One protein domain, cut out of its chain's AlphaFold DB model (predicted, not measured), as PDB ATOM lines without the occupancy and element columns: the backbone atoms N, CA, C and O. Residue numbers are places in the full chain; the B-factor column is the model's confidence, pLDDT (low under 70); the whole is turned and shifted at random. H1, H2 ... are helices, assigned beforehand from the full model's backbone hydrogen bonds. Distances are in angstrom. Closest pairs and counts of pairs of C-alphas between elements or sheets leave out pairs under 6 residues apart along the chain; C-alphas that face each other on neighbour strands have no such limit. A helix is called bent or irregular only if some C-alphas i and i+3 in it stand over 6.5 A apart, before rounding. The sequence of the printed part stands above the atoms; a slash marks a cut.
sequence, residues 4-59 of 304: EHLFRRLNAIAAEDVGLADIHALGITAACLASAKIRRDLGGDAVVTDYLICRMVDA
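What this domain is: This is residues 4 to 59 of the 304 residues of the protein "MgsA_C domain-containing protein" of Roseobacter sp. CCS2 (UniProt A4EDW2). A small bundle of three rods side by side, their centres in a triangle: the longest helix, H1, folds back on itself to make two of them, arms H1a and H1b, and H3 is the third. Short H2 stands crosswise at the end away from the fold of H1, joining H1b to H3. The printed part has 56 residues with three named helices, in the order H1, H2, H3, and no named strand; the class is all helix. It is compact, with a radius of gyration of the C-alphas of 10.3 A, and elongated, spanning 28 by 18 by 16 A.

Where its parts are: H1, residues 4 to 34, was assigned as one helix by its hydrogen bonds but is bent: C-alphas 17 and 20 are 9.2 A apart. Arm H1a, residues 4 to 17, begins with C-alpha 4 at (20.198, 34.479, 48.521) and is 19.8 A long. Arm H1b, residues 20 to 34, is 19.9 A long and irregular, with C-alphas 21 and 24 9.1 A apart. H2 is residues 36 to 41. H3, residues 45 to 58, is 20.0 A long and ends with C-alpha 58 at (41.656, 38.042, 40.283).

How they stand to each other: H1a and H1b touch, opposite ways at a shallow tilt of 16 degrees; their closest C-alphas, of Ala 14 and Leu 26, are 5.2 A apart. H3 touches H1b, opposite ways at a shallow tilt of 5 degrees, with the C-alphas of Ala 25 and Met 56 closest at 6.5 A. H3 touches H1a, the same way at 14 degrees, a shallow tilt, with the C-alphas of Ala 14 and Met 56 closest at 7.2 A. H2 and H1b only just touch, with 3 pairs of C-alphas within 8 A, and only at the corner, about perpendicular at 82 degrees; the closest C-alphas are those of Cys 32 and Arg 39, 5.9 A apart. H2 and H3 are close but not clearly touching, and H2 is apart from H1a. Every O i to N i+4 pair is within hydrogen-bond range in H1a, H2 and H3, and 9 of 11 are in H1b.

The domain as a whole: The C-alphas farthest apart, of Ala 21 and Lys 37, are 28.0 A apart. The printed part has no cut, and both links are tight. The mean pLDDT of the printed part is 95.2, and no printed residue is under 70.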
ATOM      1  N   GLU A   4      19.851  33.365  47.625       79.19
ATOM      2  CA  GLU A   4      20.198  34.479  48.521       79.19
ATOM      3  C   GLU A   4      21.374  34.173  49.454       79.19
ATOM      4  O   GLU A   4      22.123  35.075  49.821       79.19
ATOM      5  N   HIS A   5      21.560  32.905  49.826       87.38
ATOM      6  CA  HIS A   5      22.663  32.491  50.683       87.38
ATOM      7  C   HIS A   5      24.012  32.654  49.974       87.38
ATOM      8  O   HIS A   5      24.966  33.110  50.596       87.38
ATOM      9  N   LEU A   6      24.089  32.336  48.675       91.19
ATOM     10  CA  LEU A   6      25.330  32.477  47.910       91.19
ATOM     11  C   LEU A   6      25.781  33.933  47.841       91.19
ATOM     12  O   LEU A   6      26.907  34.240  48.213       91.19
ATOM     13  N   PHE A   7      24.891  34.845  47.450       92.31
ATOM     14  CA  PHE A   7      25.234  36.266  47.380       92.31
ATOM     15  C   PHE A   7      25.660  36.829  48.737       92.31
ATOM     16  O   PHE A   7      26.646  37.556  48.808       92.31
ATOM     17  N   ARG A   8      24.983  36.455  49.834       91.44
ATOM     18  CA  ARG A   8      25.413  36.857  51.185       91.44
ATOM     19  C   ARG A   8      26.817  36.347  51.521       91.44
ATOM     20  O   ARG A   8      27.579  37.081  52.141       91.44
ATOM     21  N   ARG A   9      27.179  35.131  51.091       93.75
ATOM     22  CA  ARG A   9      28.539  34.591  51.265       93.75
ATOM     23  C   ARG A   9      29.559  35.328  50.403       93.75
ATOM     24  O   ARG A   9      30.591  35.701  50.938       93.75
ATOM     25  N   LEU A  10      29.248  35.627  49.141       95.81
ATOM     26  CA  LEU A  10      30.109  36.459  48.288       95.81
ATOM     27  C   LEU A  10      30.357  37.836  48.917       95.81
ATOM     28  O   LEU A  10      31.475  38.328  48.907       95.81
ATOM     29  N   ASN A  11      29.341  38.437  49.534       95.00
ATOM     30  CA  ASN A  11      29.500  39.708  50.233       95.00
ATOM     31  C   ASN A  11      30.380  39.622  51.483       95.00
ATOM     32  O   ASN A  11      31.138  40.548  51.759       95.00
ATOM     33  N   ALA A  12      30.276  38.523  52.236       95.38
ATOM     34  CA  ALA A  12      31.182  38.260  53.347       95.38
ATOM     35  C   ALA A  12      32.625  38.110  52.839       95.38
ATOM     36  O   ALA A  12      33.479  38.852  53.300       95.38
ATOM     37  N   ILE A  13      32.856  37.277  51.817       96.81
ATOM     38  CA  ILE A  13      34.171  37.056  51.183       96.81
ATOM     39  C   ILE A  13      34.763  38.368  50.653       96.81
ATOM     40  O   ILE A  13      35.943  38.646  50.842       96.81
ATOM     41  N   ALA A  14      33.948  39.224  50.033       97.75
ATOM     42  CA  ALA A  14      34.411  40.520  49.550       97.75
ATOM     43  C   ALA A  14      34.967  41.398  50.682       97.75
ATOM     44  O   ALA A  14      35.949  42.106  50.488       97.75
ATOM     45  N   ALA A  15      34.354  41.373  51.866       97.56
ATOM     46  CA  ALA A  15      34.844  42.135  53.013       97.56
ATOM     47  C   ALA A  15      35.978  41.413  53.768       97.56
ATOM     48  O   ALA A  15      36.855  42.084  54.304       97.56
ATOM     49  N   GLU A  16      35.943  40.079  53.803       97.56
ATOM     50  CA  GLU A  16      36.869  39.208  54.536       97.56
ATOM     51  C   GLU A  16      38.202  39.036  53.812       97.56
ATOM     52  O   GLU A  16      39.241  39.312  54.389       97.56
ATOM     53  N   ASP A  17      38.173  38.601  52.551       97.62
ATOM     54  CA  ASP A  17      39.357  38.155  51.807       97.62
ATOM     55  C   ASP A  17      39.866  39.196  50.816       97.62
ATOM     56  O   ASP A  17      41.037  39.181  50.441       97.62
ATOM     57  N   VAL A  18      38.999  40.101  50.360       98.12
ATOM     58  CA  VAL A  18      39.363  41.159  49.409       98.12
ATOM     59  C   VAL A  18      39.608  42.477  50.146       98.12
ATOM     60  O   VAL A  18      40.688  43.064  50.039       98.12
ATOM     61  N   GLY A  19      38.631  42.925  50.937       96.94
ATOM     62  CA  GLY A  19      38.757  44.064  51.841       96.94
ATOM     63  C   GLY A  19      39.268  45.334  51.149       96.94
ATOM     64  O   GLY A  19      38.830  45.701  50.058       96.94
ATOM     65  N   LEU A  20      40.224  46.013  51.789       97.00
ATOM     66  CA  LEU A  20      40.830  47.245  51.266       97.00
ATOM     67  C   LEU A  20      41.800  47.024  50.100       97.00
ATOM     68  O   LEU A  20      42.188  47.995  49.455       97.00
ATOM     69  N   ALA A  21      42.196  45.781  49.811       97.56
ATOM     70  CA  ALA A  21      43.100  45.510  48.696       97.56
ATOM     71  C   ALA A  21      42.443  45.750  47.333       97.56
ATOM     72  O   ALA A  21      43.149  46.028  46.362       97.56
ATOM     73  N   ASP A  22      41.112  45.679  47.266       97.44
ATOM     74  CA  ASP A  22      40.353  45.962  46.055       97.44
ATOM     75  C   ASP A  22      38.936  46.468  46.379       97.44
ATOM     76  O   ASP A  22      37.936  45.746  46.342       97.44
ATOM     77  N   ILE A  23      38.851  47.766  46.679       96.25
ATOM     78  CA  ILE A  23      37.591  48.439  47.028       96.25
ATOM     79  C   ILE A  23      36.576  48.378  45.872       96.25
ATOM     80  O   ILE A  23      35.368  48.379  46.109       96.25
ATOM     81  N   HIS A  24      37.036  48.274  44.620       96.94
ATOM     82  CA  HIS A  24      36.143  48.139  43.471       96.94
ATOM     83  C   HIS A  24      35.409  46.800  43.487       96.94
ATOM     84  O   HIS A  24      34.191  46.781  43.323       96.94
ATOM     85  N   ALA A  25      36.110  45.690  43.733       97.19
ATOM     86  CA  ALA A  25      35.468  44.383  43.883       97.19
ATOM     87  C   ALA A  25      34.452  44.381  45.038       97.19
ATOM     88  O   ALA A  25      33.332  43.882  44.879       97.19
ATOM     89  N   LEU A  26      34.801  45.006  46.168       96.50
ATOM     90  CA  LEU A  26      33.897  45.169  47.306       96.50
ATOM     91  C   LEU A  26      32.637  45.972  46.940       96.50
ATOM     92  O   LEU A  26      31.521  45.544  47.242       96.50
ATOM     93  N   GLY A  27      32.796  47.112  46.263       96.81
ATOM     94  CA  GLY A  27      31.690  47.980  45.856       96.81
ATOM     95  C   GLY A  27      30.783  47.358  44.793       96.81
ATOM     96  O   GLY A  27      29.560  47.439  44.896       96.81
ATOM     97  N   ILE A  28      31.359  46.674  43.802       96.25
ATOM     98  CA  ILE A  28      30.608  45.940  42.773       96.25
ATOM     99  C   ILE A  28      29.764  44.833  43.414       96.25
ATOM    100  O   ILE A  28      28.586  44.673  43.082       96.25
ATOM    101  N   THR A  29      30.339  44.105  44.374       95.75
ATOM    102  CA  THR A  29      29.620  43.071  45.129       95.75
ATOM    103  C   THR A  29      28.453  43.681  45.906       95.75
ATOM    104  O   THR A  29      27.321  43.209  45.776       95.75
ATOM    105  N   ALA A  30      28.692  44.786  46.619       93.75
ATOM    106  CA  ALA A  30      27.662  45.531  47.346       93.75
ATOM    107  C   ALA A  30      26.489  45.941  46.439       93.75
ATOM    108  O   ALA A  30      25.318  45.747  46.785       93.75
ATOM    109  N   ALA A  31      26.799  46.468  45.251       93.38
ATOM    110  CA  ALA A  31      25.813  46.896  44.266       93.38
ATOM    111  C   ALA A  31      24.976  45.718  43.740       93.38
ATOM    112  O   ALA A  31      23.746  45.797  43.698       93.38
ATOM    113  N   CYS A  32      25.612  44.587  43.422       93.44
ATOM    114  CA  CYS A  32      24.918  43.375  42.972       93.44
ATOM    115  C   CYS A  32      23.992  42.787  44.055       93.44
ATOM    116  O   CYS A  32      22.956  42.180  43.755       93.44
ATOM    117  N   LEU A  33      24.330  42.981  45.330       89.88
ATOM    118  CA  LEU A  33      23.490  42.578  46.457       89.88
ATOM    119  C   LEU A  33      22.381  43.573  46.802       89.88
ATOM    120  O   LEU A  33      21.440  43.202  47.508       89.88
ATOM    121  N   ALA A  34      22.469  44.817  46.333       88.75
ATOM    122  CA  ALA A  34      21.514  45.853  46.698       88.75
ATOM    123  C   ALA A  34      20.098  45.543  46.204       88.75
ATOM    124  O   ALA A  34      19.133  45.784  46.929       88.75
ATOM    125  N   SER A  35      19.965  44.965  45.006       89.12
ATOM    126  CA  SER A  35      18.663  44.627  44.437       89.12
ATOM    127  C   SER A  35      18.729  43.463  43.455       89.12
ATOM    128  O   SER A  35      19.625  43.375  42.618       89.12
ATOM    129  N   ALA A  36      17.710  42.599  43.490       91.88
ATOM    130  CA  ALA A  36      17.513  41.576  42.464       91.88
ATOM    131  C   ALA A  36      17.268  42.184  41.072       91.88
ATOM    132  O   ALA A  36      17.583  41.544  40.072       91.88
ATOM    133  N   LYS A  37      16.734  43.414  40.992       94.75
ATOM    134  CA  LYS A  37      16.578  44.128  39.718       94.75
ATOM    135  C   LYS A  37      17.931  44.388  39.062       94.75
ATOM    136  O   LYS A  37      18.085  44.035  37.904       94.75
ATOM    137  N   ILE A  38      18.903  44.908  39.818       94.12
ATOM    138  CA  ILE A  38      20.261  45.171  39.311       94.12
ATOM    139  C   ILE A  38      20.837  43.902  38.685       94.12
ATOM    140  O   ILE A  38      21.320  43.930  37.562       94.12
ATOM    141  N   ARG A  39      20.711  42.759  39.366       95.06
ATOM    142  CA  ARG A  39      21.231  41.499  38.825       95.06
ATOM    143  C   ARG A  39      20.510  41.037  37.567       95.06
ATOM    144  O   ARG A  39      21.165  40.534  36.666       95.06
ATOM    145  N   ARG A  40      19.186  41.210  37.477       95.88
ATOM    146  CA  ARG A  40      18.434  40.907  36.247       95.88
ATOM    147  C   ARG A  40      18.875  41.786  35.082       95.88
ATOM    148  O   ARG A  40      19.086  41.260  33.998       95.88
ATOM    149  N   ASP A  41      19.055  43.080  35.330       96.75
ATOM    150  CA  ASP A  41      19.502  44.036  34.315       96.75
ATOM    151  C   ASP A  41      20.940  43.721  33.836       96.75
ATOM    152  O   ASP A  41      21.285  44.003  32.695       96.75
ATOM    153  N   LEU A  42      21.754  43.065  34.676       96.00
ATOM    154  CA  LEU A  42      23.110  42.586  34.366       96.00
ATOM    155  C   LEU A  42      23.169  41.155  33.784       96.00
ATOM    156  O   LEU A  42      24.239  40.553  33.750       96.00
ATOM    157  N   GLY A  43      22.044  40.579  33.346       96.31
ATOM    158  CA  GLY A  43      22.013  39.246  32.718       96.31
ATOM    159  C   GLY A  43      21.609  38.093  33.644       96.31
ATOM    160  O   GLY A  43      21.650  36.929  33.250       96.31
ATOM    161  N   GLY A  44      21.161  38.394  34.863       95.62
ATOM    162  CA  GLY A  44      20.596  37.430  35.804       95.62
ATOM    163  C   GLY A  44      21.591  36.875  36.825       95.62
ATOM    164  O   GLY A  44      22.798  37.089  36.759       95.62
ATOM    165  N   ASP A  45      21.057  36.140  37.806       95.12
ATOM    166  CA  ASP A  45      21.826  35.679  38.970       95.12
ATOM    167  C   ASP A  45      23.044  34.820  38.590       95.12
ATOM    168  O   ASP A  45      24.077  34.945  39.240       95.12
ATOM    169  N   ALA A  46      22.942  33.964  37.567       94.81
ATOM    170  CA  ALA A  46      24.026  33.059  37.174       94.81
ATOM    171  C   ALA A  46      25.229  33.825  36.605       94.81
ATOM    172  O   ALA A  46      26.344  33.644  37.083       94.81
ATOM    173  N   VAL A  47      24.979  34.736  35.660       96.69
ATOM    174  CA  VAL A  47      26.006  35.582  35.033       96.69
ATOM    175  C   VAL A  47      26.683  36.469  36.074       96.69
ATOM    176  O   VAL A  47      27.906  36.531  36.142       96.69
ATOM    177  N   VAL A  48      25.895  37.112  36.942       96.75
ATOM    178  CA  VAL A  48      26.444  37.961  38.007       96.75
ATOM    179  C   VAL A  48      27.263  37.142  39.003       96.75
ATOM    180  O   VAL A  48      28.314  37.595  39.440       96.75
ATOM    181  N   THR A  49      26.804  35.945  39.373       96.06
ATOM    182  CA  THR A  49      27.548  35.062  40.285       96.06
ATOM    183  C   THR A  49      28.905  34.685  39.704       96.06
ATOM    184  O   THR A  49      29.911  34.849  40.387       96.06
ATOM    185  N   ASP A  50      28.928  34.217  38.456       96.81
ATOM    186  CA  ASP A  50      30.152  33.831  37.753       96.81
ATOM    187  C   ASP A  50      31.135  35.007  37.660       96.81
ATOM    188  O   ASP A  50      32.278  34.913  38.110       96.81
ATOM    189  N   TYR A  51      30.640  36.169  37.227       97.56
ATOM    190  CA  TYR A  51      31.429  37.394  37.161       97.56
ATOM    191  C   TYR A  51      32.028  37.789  38.518       97.56
ATOM    192  O   TYR A  51      33.215  38.103  38.598       97.56
ATOM    193  N   LEU A  52      31.233  37.775  39.597       97.50
ATOM    194  CA  LEU A  52      31.719  38.126  40.933       97.50
ATOM    195  C   LEU A  52      32.794  37.149  41.418       97.50
ATOM    196  O   LEU A  52      33.786  37.597  41.989       97.50
ATOM    197  N   ILE A  53      32.627  35.846  41.177       97.38
ATOM    198  CA  ILE A  53      33.622  34.830  41.545       97.38
ATOM    199  C   ILE A  53      34.936  35.094  40.806       97.38
ATOM    200  O   ILE A  53      35.962  35.262  41.461       97.38
ATOM    201  N   CYS A  54      34.904  35.218  39.477       97.81
ATOM    202  CA  CYS A  54      36.093  35.515  38.673       97.81
ATOM    203  C   CYS A  54      36.765  36.819  39.128       97.81
ATOM    204  O   CYS A  54      37.962  36.857  39.408       97.81
ATOM    205  N   ARG A  55      35.973  37.882  39.333       97.69
ATOM    206  CA  ARG A  55      36.482  39.180  39.787       97.69
ATOM    207  C   ARG A  55      37.144  39.112  41.162       97.69
ATOM    208  O   ARG A  55      38.127  39.823  41.385       97.69
ATOM    209  N   MET A  56      36.597  38.314  42.081       97.75
ATOM    210  CA  MET A  56      37.170  38.097  43.411       97.75
ATOM    211  C   MET A  56      38.434  37.253  43.343       97.75
ATOM    212  O   MET A  56      39.384  37.595  44.038       97.75
ATOM    213  N   VAL A  57      38.486  36.214  42.503       96.44
ATOM    214  CA  VAL A  57      39.688  35.393  42.283       96.44
ATOM    215  C   VAL A  57      40.857  36.265  41.814       96.44
ATOM    216  O   VAL A  57      41.922  36.221  42.431       96.44
ATOM    217  N   ASP A  58      40.624  37.159  40.852       96.62
ATOM    218  CA  ASP A  58      41.656  38.042  40.283       96.62
ATOM    219  C   ASP A  58      42.018  39.252  41.163       96.62
ATOM    220  O   ASP A  58      43.050  39.909  40.963       96.62
ATOM    221  N   ALA A  59      41.173  39.581  42.147       97.69
ATOM    222  CA  ALA A  59      41.385  40.724  43.030       97.69
ATOM    223  C   ALA A  59      42.679  40.591  43.845       97.69
ATOM    224  O   ALA A  59      43.122  39.492  44.193       97.69
TER     225      ALA A  59